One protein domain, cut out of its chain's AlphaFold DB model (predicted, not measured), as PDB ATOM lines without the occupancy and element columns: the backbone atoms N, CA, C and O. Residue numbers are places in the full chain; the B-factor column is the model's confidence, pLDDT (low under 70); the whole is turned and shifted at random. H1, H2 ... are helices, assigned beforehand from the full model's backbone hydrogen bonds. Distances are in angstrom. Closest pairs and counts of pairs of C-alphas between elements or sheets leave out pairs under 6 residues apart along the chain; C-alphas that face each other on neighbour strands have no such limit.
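Overview. This is residues 2 to 65 of the 157 residues of an uncharacterized protein of Bacteroides uniformis (UniProt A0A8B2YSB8). This is a long, narrow helical rod: the longest helix, H1, lies beside the joint between H2 and H3, which follow one another nearly in line and run back the opposite way. The helices splay from that joint, and the free stretches, residues 2 to 8 and 31 to 36, stick out at the two ends of the rod. The printed part has 64 residues with three named helices in the order H1, H2, H3 and no named strand, and its class is all helix. It is only just loose, close to extended, with a radius of gyration of the C-alphas of 15.7 A and spans of 54 by 17 by 16 A.

Arrangement. H1, residues 7 to 25, touches H3, residues 50 to 63, and their closest C-alphas, those of Ala 16 and Ala 50, are 4.6 A apart. These two run opposite ways at a shallow tilt of 33 degrees, only just short of steep. H1 also touches H2, residues 35 to 48, but with its residues 19 to 23 alone, and H2 touches H1 with residues 44 to 48 alone. Their closest C-alphas are those of Phe 19 and Val 47, 4.9 A apart. H1 and H2 run opposite ways at a steep tilt of 47 degrees. H2 and H3 meet only through their link. In H1, H2 and H3 every O i to N i+4 pair is within hydrogen-bond range.

Along the chain. H1 is 27.1 A long from C-alpha 7 at (-33.810, 36.731, 135.823) to C-alpha 25 at (-46.901, 35.857, 159.500). H2 and H3 have 14 residues each and are each 20.1 A long from first to last C-alpha. H3 ends with C-alpha 63 at (-20.577, 47.698, 143.304).

Size, cuts and confidence. The two C-alphas farthest apart, those of Lys 2 and Asp 33, are 55.1 A apart. Without the stretches that stand free, the body spans 44 by 16 by 14 A. The link from H1 to H2, nine residues, is short, and the one-residue link from H2 to H3 is tight. The printed part has no cut. The mean pLDDT of the printed part is 81.3, and it is under 70 at residues 2 to 4 and 26 to 33.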
ATOM      1  N   LYS A   2     -28.873  49.205 126.982       34.50
ATOM      2  CA  LYS A   2     -29.969  48.348 127.471       34.50
ATOM      3  C   LYS A   2     -29.458  47.612 128.714       34.50
ATOM      4  O   LYS A   2     -28.455  46.909 128.627       34.50
ATOM      5  N   ARG A   3     -30.081  47.819 129.880       58.22
ATOM      6  CA  ARG A   3     -29.746  47.035 131.077       58.22
ATOM      7  C   ARG A   3     -30.078  45.579 130.765       58.22
ATOM      8  O   ARG A   3     -31.244  45.274 130.546       58.22
ATOM      9  N   LYS A   4     -29.071  44.703 130.719       62.19
ATOM     10  CA  LYS A   4     -29.297  43.260 130.625       62.19
ATOM     11  C   LYS A   4     -30.014  42.843 131.906       62.19
ATOM     12  O   LYS A   4     -29.438  42.934 132.990       62.19
ATOM     13  N   HIS A   5     -31.294  42.523 131.775       71.88
ATOM     14  CA  HIS A   5     -32.081  41.961 132.856       71.88
ATOM     15  C   HIS A   5     -31.505  40.584 133.203       71.88
ATOM     16  O   HIS A   5     -31.056  39.868 132.309       71.88
ATOM     17  N   ILE A   6     -31.410  40.272 134.494       80.38
ATOM     18  CA  ILE A   6     -30.845  39.009 134.971       80.38
ATOM     19  C   ILE A   6     -31.924  38.348 135.822       80.38
ATOM     20  O   ILE A   6     -32.072  38.698 136.995       80.38
ATOM     21  N   ASP A   7     -32.635  37.391 135.230       86.06
ATOM     22  CA  ASP A   7     -33.810  36.731 135.823       86.06
ATOM     23  C   ASP A   7     -33.499  36.099 137.190       86.06
ATOM     24  O   ASP A   7     -34.314  36.111 138.109       86.06
ATOM     25  N   TYR A   8     -32.259  35.631 137.374       87.69
ATOM     26  CA  TYR A   8     -31.767  35.073 138.634       87.69
ATOM     27  C   TYR A   8     -31.921  36.023 139.836       87.69
ATOM     28  O   TYR A   8     -32.274  35.590 140.934       87.69
ATOM     29  N   PHE A   9     -31.681  37.327 139.655       85.75
ATOM     30  CA  PHE A   9     -31.820  38.290 140.755       85.75
ATOM     31  C   PHE A   9     -33.281  38.570 141.100       85.75
ATOM     32  O   PHE A   9     -33.585  38.879 142.252       85.75
ATOM     33  N   ASP A  10     -34.183  38.434 140.137       87.62
ATOM     34  CA  ASP A  10     -35.608  38.587 140.385       87.62
ATOM     35  C   ASP A  10     -36.183  37.351 141.081       87.62
ATOM     36  O   ASP A  10     -36.934  37.506 142.045       87.62
ATOM     37  N   PHE A  11     -35.722  36.147 140.723       91.12
ATOM     38  CA  PHE A  11     -36.018  34.923 141.472       91.12
ATOM     39  C   PHE A  11     -35.556  35.016 142.934       91.12
ATOM     40  O   PHE A  11     -36.353  34.826 143.852       91.12
ATOM     41  N   LEU A  12     -34.288  35.380 143.165       90.19
ATOM     42  CA  LEU A  12     -33.752  35.557 144.519       90.19
ATOM     43  C   LEU A  12     -34.508  36.629 145.312       90.19
ATOM     44  O   LEU A  12     -34.702  36.478 146.517       90.19
ATOM     45  N   ARG A  13     -34.937  37.712 144.648       88.38
ATOM     46  CA  ARG A  13     -35.733  38.760 145.296       88.38
ATOM     47  C   ARG A  13     -37.098  38.212 145.706       88.38
ATOM     48  O   ARG A  13     -37.518  38.453 146.831       88.38
ATOM     49  N   GLY A  14     -37.763  37.463 144.825       91.25
ATOM     50  CA  GLY A  14     -39.029  36.797 145.130       91.25
ATOM     51  C   GLY A  14     -38.904  35.839 146.316       91.25
ATOM     52  O   GLY A  14     -39.695  35.920 147.254       91.25
ATOM     53  N   LEU A  15     -37.858  35.011 146.328       92.56
ATOM     54  CA  LEU A  15     -37.567  34.096 147.433       92.56
ATOM     55  C   LEU A  15     -37.363  34.840 148.762       92.56
ATOM     56  O   LEU A  15     -37.943  34.465 149.780       92.56
ATOM     57  N   ALA A  16     -36.597  35.934 148.750       90.69
ATOM     58  CA  ALA A  16     -36.378  36.754 149.939       90.69
ATOM     59  C   ALA A  16     -37.677  37.409 150.447       90.69
ATOM     60  O   ALA A  16     -37.894  37.462 151.655       90.69
ATOM     61  N   ILE A  17     -38.568  37.861 149.553       90.06
ATOM     62  CA  ILE A  17     -39.886  38.399 149.939       90.06
ATOM     63  C   ILE A  17     -40.716  37.326 150.653       90.06
ATOM     64  O   ILE A  17     -41.274  37.606 151.712       90.06
ATOM     65  N   ILE A  18     -40.765  36.103 150.113       91.19
ATOM     66  CA  ILE A  18     -41.509  34.988 150.723       91.19
ATOM     67  C   ILE A  18     -40.993  34.708 152.135       91.19
ATOM     68  O   ILE A  18     -41.790  34.565 153.059       91.19
ATOM     69  N   PHE A  19     -39.673  34.688 152.324       91.00
ATOM     70  CA  PHE A  19     -39.090  34.498 153.648       91.00
ATOM     71  C   PHE A  19     -39.447  35.636 154.616       91.00
ATOM     72  O   PHE A  19     -39.844  35.369 155.746       91.00
ATOM     73  N   VAL A  20     -39.395  36.903 154.191       88.75
ATOM     74  CA  VAL A  20     -39.823  38.025 155.051       88.75
ATOM     75  C   VAL A  20     -41.286  37.872 155.471       88.75
ATOM     76  O   VAL A  20     -41.595  38.032 156.650       88.75
ATOM     77  N   VAL A  21     -42.176  37.522 154.537       88.25
ATOM     78  CA  VAL A  21     -43.593  37.287 154.850       88.25
ATOM     79  C   VAL A  21     -43.729  36.136 155.842       88.25
ATOM     80  O   VAL A  21     -44.364  36.313 156.875       88.25
ATOM     81  N   PHE A  22     -43.069  35.002 155.601       87.62
ATOM     82  CA  PHE A  22     -43.119  33.844 156.496       87.62
ATOM     83  C   PHE A  22     -42.656  34.183 157.922       87.62
ATOM     84  O   PHE A  22     -43.326  33.823 158.887       87.62
ATOM     85  N   ASN A  23     -41.561  34.939 158.064       84.38
ATOM     86  CA  ASN A  23     -41.042  35.363 159.366       84.38
ATOM     87  C   ASN A  23     -42.008  36.276 160.138       84.38
ATOM     88  O   ASN A  23     -41.973  36.301 161.364       84.38
ATOM     89  N   HIS A  24     -42.840  37.052 159.439       83.25
ATOM     90  CA  HIS A  24     -43.762  38.007 160.061       83.25
ATOM     91  C   HIS A  24     -45.203  37.510 160.170       83.25
ATOM     92  O   HIS A  24     -45.956  38.026 160.991       83.25
ATOM     93  N   SER A  25     -45.596  36.512 159.381       81.88
ATOM     94  CA  SER A  25     -46.901  35.857 159.500       81.88
ATOM     95  C   SER A  25     -46.966  34.887 160.677       81.88
ATOM     96  O   SER A  25     -48.061  34.520 161.096       81.88
ATOM     97  N   TYR A  26     -45.823  34.464 161.217       66.88
ATOM     98  CA  TYR A  26     -45.764  33.436 162.249       66.88
ATOM     99  C   TYR A  26     -45.371  34.040 163.607       66.88
ATOM    100  O   TYR A  26     -44.279  34.574 163.758       66.88
ATOM    101  N   SER A  27     -46.278  33.975 164.590       61.34
ATOM    102  CA  SER A  27     -46.099  34.516 165.957       61.34
ATOM    103  C   SER A  27     -46.108  33.425 167.036       61.34
ATOM    104  O   SER A  27     -46.531  33.672 168.160       61.34
ATOM    105  N   ALA A  28     -45.707  32.199 166.696       57.09
ATOM    106  CA  ALA A  28     -45.619  31.131 167.685       57.09
ATOM    107  C   ALA A  28     -44.320  31.271 168.489       57.09
ATOM    108  O   ALA A  28     -43.231  31.189 167.909       57.09
ATOM    109  N   ASP A  29     -44.452  31.477 169.799       60.59
ATOM    110  CA  ASP A  29     -43.357  31.320 170.751       60.59
ATOM    111  C   ASP A  29     -43.177  29.822 171.056       60.59
ATOM    112  O   ASP A  29     -44.138  29.168 171.475       60.59
ATOM    113  N   PRO A  30     -41.983  29.248 170.817       59.78
ATOM    114  CA  PRO A  30     -41.689  27.864 171.169       59.78
ATOM    115  C   PRO A  30     -41.716  27.730 172.695       59.78
ATOM    116  O   PRO A  30     -40.985  28.424 173.402       59.78
ATOM    117  N   MET A  31     -42.615  26.892 173.209       59.06
ATOM    118  CA  MET A  31     -42.868  26.748 174.647       59.06
ATOM    119  C   MET A  31     -42.781  25.283 175.100       59.06
ATOM    120  O   MET A  31     -43.435  24.886 176.065       59.06
ATOM    121  N   SER A  32     -41.994  24.455 174.401       65.06
ATOM    122  CA  SER A  32     -41.856  23.027 174.703       65.06
ATOM    123  C   SER A  32     -40.507  22.483 174.209       65.06
ATOM    124  O   SER A  32     -40.355  22.276 173.012       65.06
ATOM    125  N   ASP A  33     -39.586  22.128 175.119       68.88
ATOM    126  CA  ASP A  33     -38.253  21.521 174.869       68.88
ATOM    127  C   ASP A  33     -38.286  20.168 174.104       68.88
ATOM    128  O   ASP A  33     -37.859  19.117 174.582       68.88
ATOM    129  N   GLY A  34     -38.820  20.171 172.888       81.38
ATOM    130  CA  GLY A  34     -39.095  19.010 172.059       81.38
ATOM    131  C   GLY A  34     -38.537  19.163 170.649       81.38
ATOM    132  O   GLY A  34     -38.077  20.220 170.220       81.38
ATOM    133  N   LEU A  35     -38.606  18.073 169.886       80.69
ATOM    134  CA  LEU A  35     -38.071  17.986 168.521       80.69
ATOM    135  C   LEU A  35     -38.713  19.019 167.568       80.69
ATOM    136  O   LEU A  35     -38.054  19.526 166.661       80.69
ATOM    137  N   ILE A  36     -39.976  19.375 167.814       80.75
ATOM    138  CA  ILE A  36     -40.728  20.382 167.050       80.75
ATOM    139  C   ILE A  36     -40.107  21.780 167.212       80.75
ATOM    140  O   ILE A  36     -39.936  22.479 166.213       80.75
ATOM    141  N   ASP A  37     -39.678  22.149 168.422       81.75
ATOM    142  CA  ASP A  37     -39.062  23.453 168.697       81.75
ATOM    143  C   ASP A  37     -37.669  23.559 168.052       81.75
ATOM    144  O   ASP A  37     -37.309  24.607 167.512       81.75
ATOM    145  N   MET A  38     -36.909  22.458 167.979       83.00
ATOM    146  CA  MET A  38     -35.656  22.432 167.208       83.00
ATOM    147  C   MET A  38     -35.889  22.645 165.706       83.00
ATOM    148  O   MET A  38     -35.188  23.445 165.084       83.00
ATOM    149  N   ILE A  39     -36.880  21.969 165.112       84.19
ATOM    150  CA  ILE A  39     -37.239  22.183 163.698       84.19
ATOM    151  C   ILE A  39     -37.683  23.635 163.477       84.19
ATOM    152  O   ILE A  39     -37.286  24.259 162.490       84.19
ATOM    153  N   TYR A  40     -38.450  24.198 164.411       83.00
ATOM    154  CA  TYR A  40     -38.877  25.594 164.372       83.00
ATOM    155  C   TYR A  40     -37.688  26.562 164.364       83.00
ATOM    156  O   TYR A  40     -37.607  27.433 163.493       83.00
ATOM    157  N   LEU A  41     -36.734  26.385 165.283       83.94
ATOM    158  CA  LEU A  41     -35.529  27.212 165.352       83.94
ATOM    159  C   LEU A  41     -34.724  27.148 164.046       83.94
ATOM    160  O   LEU A  41     -34.264  28.182 163.557       83.94
ATOM    161  N   LEU A  42     -34.610  25.964 163.439       86.38
ATOM    162  CA  LEU A  42     -33.932  25.788 162.151       86.38
ATOM    163  C   LEU A  42     -34.644  26.527 161.013       86.38
ATOM    164  O   LEU A  42     -33.996  27.245 160.248       86.38
ATOM    165  N   ILE A  43     -35.969  26.399 160.911       86.88
ATOM    166  CA  ILE A  43     -36.758  27.116 159.900       86.88
ATOM    167  C   ILE A  43     -36.600  28.625 160.096       86.88
ATOM    168  O   ILE A  43     -36.315  29.343 159.136       86.88
ATOM    169  N   ARG A  44     -36.706  29.114 161.335       84.88
ATOM    170  CA  ARG A  44     -36.530  30.535 161.651       84.88
ATOM    171  C   ARG A  44     -35.152  31.037 161.230       84.88
ATOM    172  O   ARG A  44     -35.054  32.115 160.643       84.88
ATOM    173  N   GLN A  45     -34.103  30.252 161.459       86.88
ATOM    174  CA  GLN A  45     -32.745  30.603 161.049       86.88
ATOM    175  C   GLN A  45     -32.620  30.716 159.522       86.88
ATOM    176  O   GLN A  45     -32.038  31.684 159.029       86.88
ATOM    177  N   ILE A  46     -33.208  29.778 158.770       88.31
ATOM    178  CA  ILE A  46     -33.206  29.796 157.297       88.31
ATOM    179  C   ILE A  46     -33.948  31.025 156.773       88.31
ATOM    180  O   ILE A  46     -33.446  31.748 155.914       88.31
ATOM    181  N   VAL A  47     -35.135  31.285 157.306       87.00
ATOM    182  CA  VAL A  47     -35.994  32.384 156.862       87.00
ATOM    183  C   VAL A  47     -35.369  33.743 157.217       87.00
ATOM    184  O   VAL A  47     -35.455  34.694 156.438       87.00
ATOM    185  N   THR A  48     -34.633  33.829 158.328       86.81
ATOM    186  CA  THR A  48     -33.903  35.046 158.729       86.81
ATOM    187  C   THR A  48     -32.795  35.429 157.731       86.81
ATOM    188  O   THR A  48     -32.414  36.600 157.649       86.81
ATOM    189  N   CYS A  49     -32.339  34.504 156.875       88.44
ATOM    190  CA  CYS A  49     -31.405  34.808 155.784       88.44
ATOM    191  C   CYS A  49     -31.992  35.733 154.699       88.44
ATOM    192  O   CYS A  49     -31.239  36.228 153.856       88.44
ATOM    193  N   ALA A  50     -33.295  36.031 154.722       89.56
ATOM    194  CA  ALA A  50     -33.930  36.951 153.779       89.56
ATOM    195  C   ALA A  50     -33.280  38.342 153.747       89.56
ATOM    196  O   ALA A  50     -33.012  38.892 152.676       89.56
ATOM    197  N   VAL A  51     -32.990  38.910 154.922       87.44
ATOM    198  CA  VAL A  51     -32.391  40.249 155.034       87.44
ATOM    199  C   VAL A  51     -30.968  40.273 154.457       87.44
ATOM    200  O   VAL A  51     -30.705  41.117 153.594       87.44
ATOM    201  N   PRO A  52     -30.065  39.335 154.814       88.56
ATOM    202  CA  PRO A  52     -28.778  39.172 154.137       88.56
ATOM    203  C   PRO A  52     -28.874  39.039 152.612       88.56
ATOM    204  O   PRO A  52     -28.047  39.619 151.908       88.56
ATOM    205  N   ILE A  53     -29.884  38.341 152.081       90.00
ATOM    206  CA  ILE A  53     -30.085  38.223 150.628       90.00
ATOM    207  C   ILE A  53     -30.386  39.599 150.012       90.00
ATOM    208  O   ILE A  53     -29.721  39.990 149.049       90.00
ATOM    209  N   PHE A  54     -31.310  40.382 150.582       88.69
ATOM    210  CA  PHE A  54     -31.594  41.743 150.098       88.69
ATOM    211  C   PHE A  54     -30.369  42.661 150.148       88.69
ATOM    212  O   PHE A  54     -30.142  43.452 149.221       88.69
ATOM    213  N   LEU A  55     -29.564  42.543 151.207       88.00
ATOM    214  CA  LEU A  55     -28.313  43.282 151.355       88.00
ATOM    215  C   LEU A  55     -27.296  42.883 150.281       88.00
ATOM    216  O   LEU A  55     -26.732  43.760 149.622       88.00
ATOM    217  N   ALA A  56     -27.109  41.585 150.041       88.81
ATOM    218  CA  ALA A  56     -26.180  41.076 149.037       88.81
ATOM    219  C   ALA A  56     -26.561  41.527 147.619       88.81
ATOM    220  O   ALA A  56     -25.712  42.008 146.864       88.81
ATOM    221  N   GLN A  57     -27.848  41.450 147.265       88.25
ATOM    222  CA  GLN A  57     -28.343  41.938 145.975       88.25
ATOM    223  C   GLN A  57     -28.106  43.443 145.812       88.25
ATOM    224  O   GLN A  57     -27.596  43.900 144.785       88.25
ATOM    225  N   SER A  58     -28.447  44.212 146.846       86.25
ATOM    226  CA  SER A  58     -28.253  45.660 146.892       86.25
ATOM    227  C   SER A  58     -26.780  46.038 146.719       86.25
ATOM    228  O   SER A  58     -26.459  46.898 145.895       86.25
ATOM    229  N   ALA A  59     -25.875  45.351 147.420       84.19
ATOM    230  CA  ALA A  59     -24.434  45.553 147.319       84.19
ATOM    231  C   ALA A  59     -23.884  45.184 145.930       84.19
ATOM    232  O   ALA A  59     -23.075  45.929 145.377       84.19
ATOM    233  N   PHE A  60     -24.350  44.086 145.329       84.94
ATOM    234  CA  PHE A  60     -23.911  43.638 144.003       84.94
ATOM    235  C   PHE A  60     -24.259  44.633 142.888       84.94
ATOM    236  O   PHE A  60     -23.418  44.962 142.049       84.94
ATOM    237  N   PHE A  61     -25.489  45.152 142.865       83.00
ATOM    238  CA  PHE A  61     -25.870  46.159 141.867       83.00
ATOM    239  C   PHE A  61     -25.174  47.498 142.096       83.00
ATOM    240  O   PHE A  61     -24.933  48.245 141.145       83.00
ATOM    241  N   LEU A  62     -24.852  47.804 143.350       81.38
ATOM    242  CA  LEU A  62     -24.182  49.033 143.726       81.38
ATOM    243  C   LEU A  62     -22.677  49.005 143.414       81.38
ATOM    244  O   LEU A  62     -22.127  50.022 142.991       81.38
ATOM    245  N   SER A  63     -22.012  47.858 143.580       79.62
ATOM    246  CA  SER A  63     -20.577  47.698 143.304       79.62
ATOM    247  C   SER A  63     -20.250  47.864 141.820       79.62
ATOM    248  O   SER A  63     -19.243  48.484 141.485       79.62
ATOM    249  N   LYS A  64     -21.147  47.417 140.933       76.94
ATOM    250  CA  LYS A  64     -21.026  47.579 139.475       76.94
ATOM    251  C   LYS A  64     -21.184  49.021 138.987       76.94
ATOM    252  O   LYS A  64     -20.910  49.300 137.821       76.94
ATOM    253  N   LYS A  65     -21.643  49.945 139.837       77.62
ATOM    254  CA  LYS A  65     -21.781  51.360 139.476       77.62
ATOM    255  C   LYS A  65     -20.508  52.127 139.797       77.62
ATOM    256  O   LYS A  65     -20.053  52.174 140.945       77.62
TER     257      LYS A  65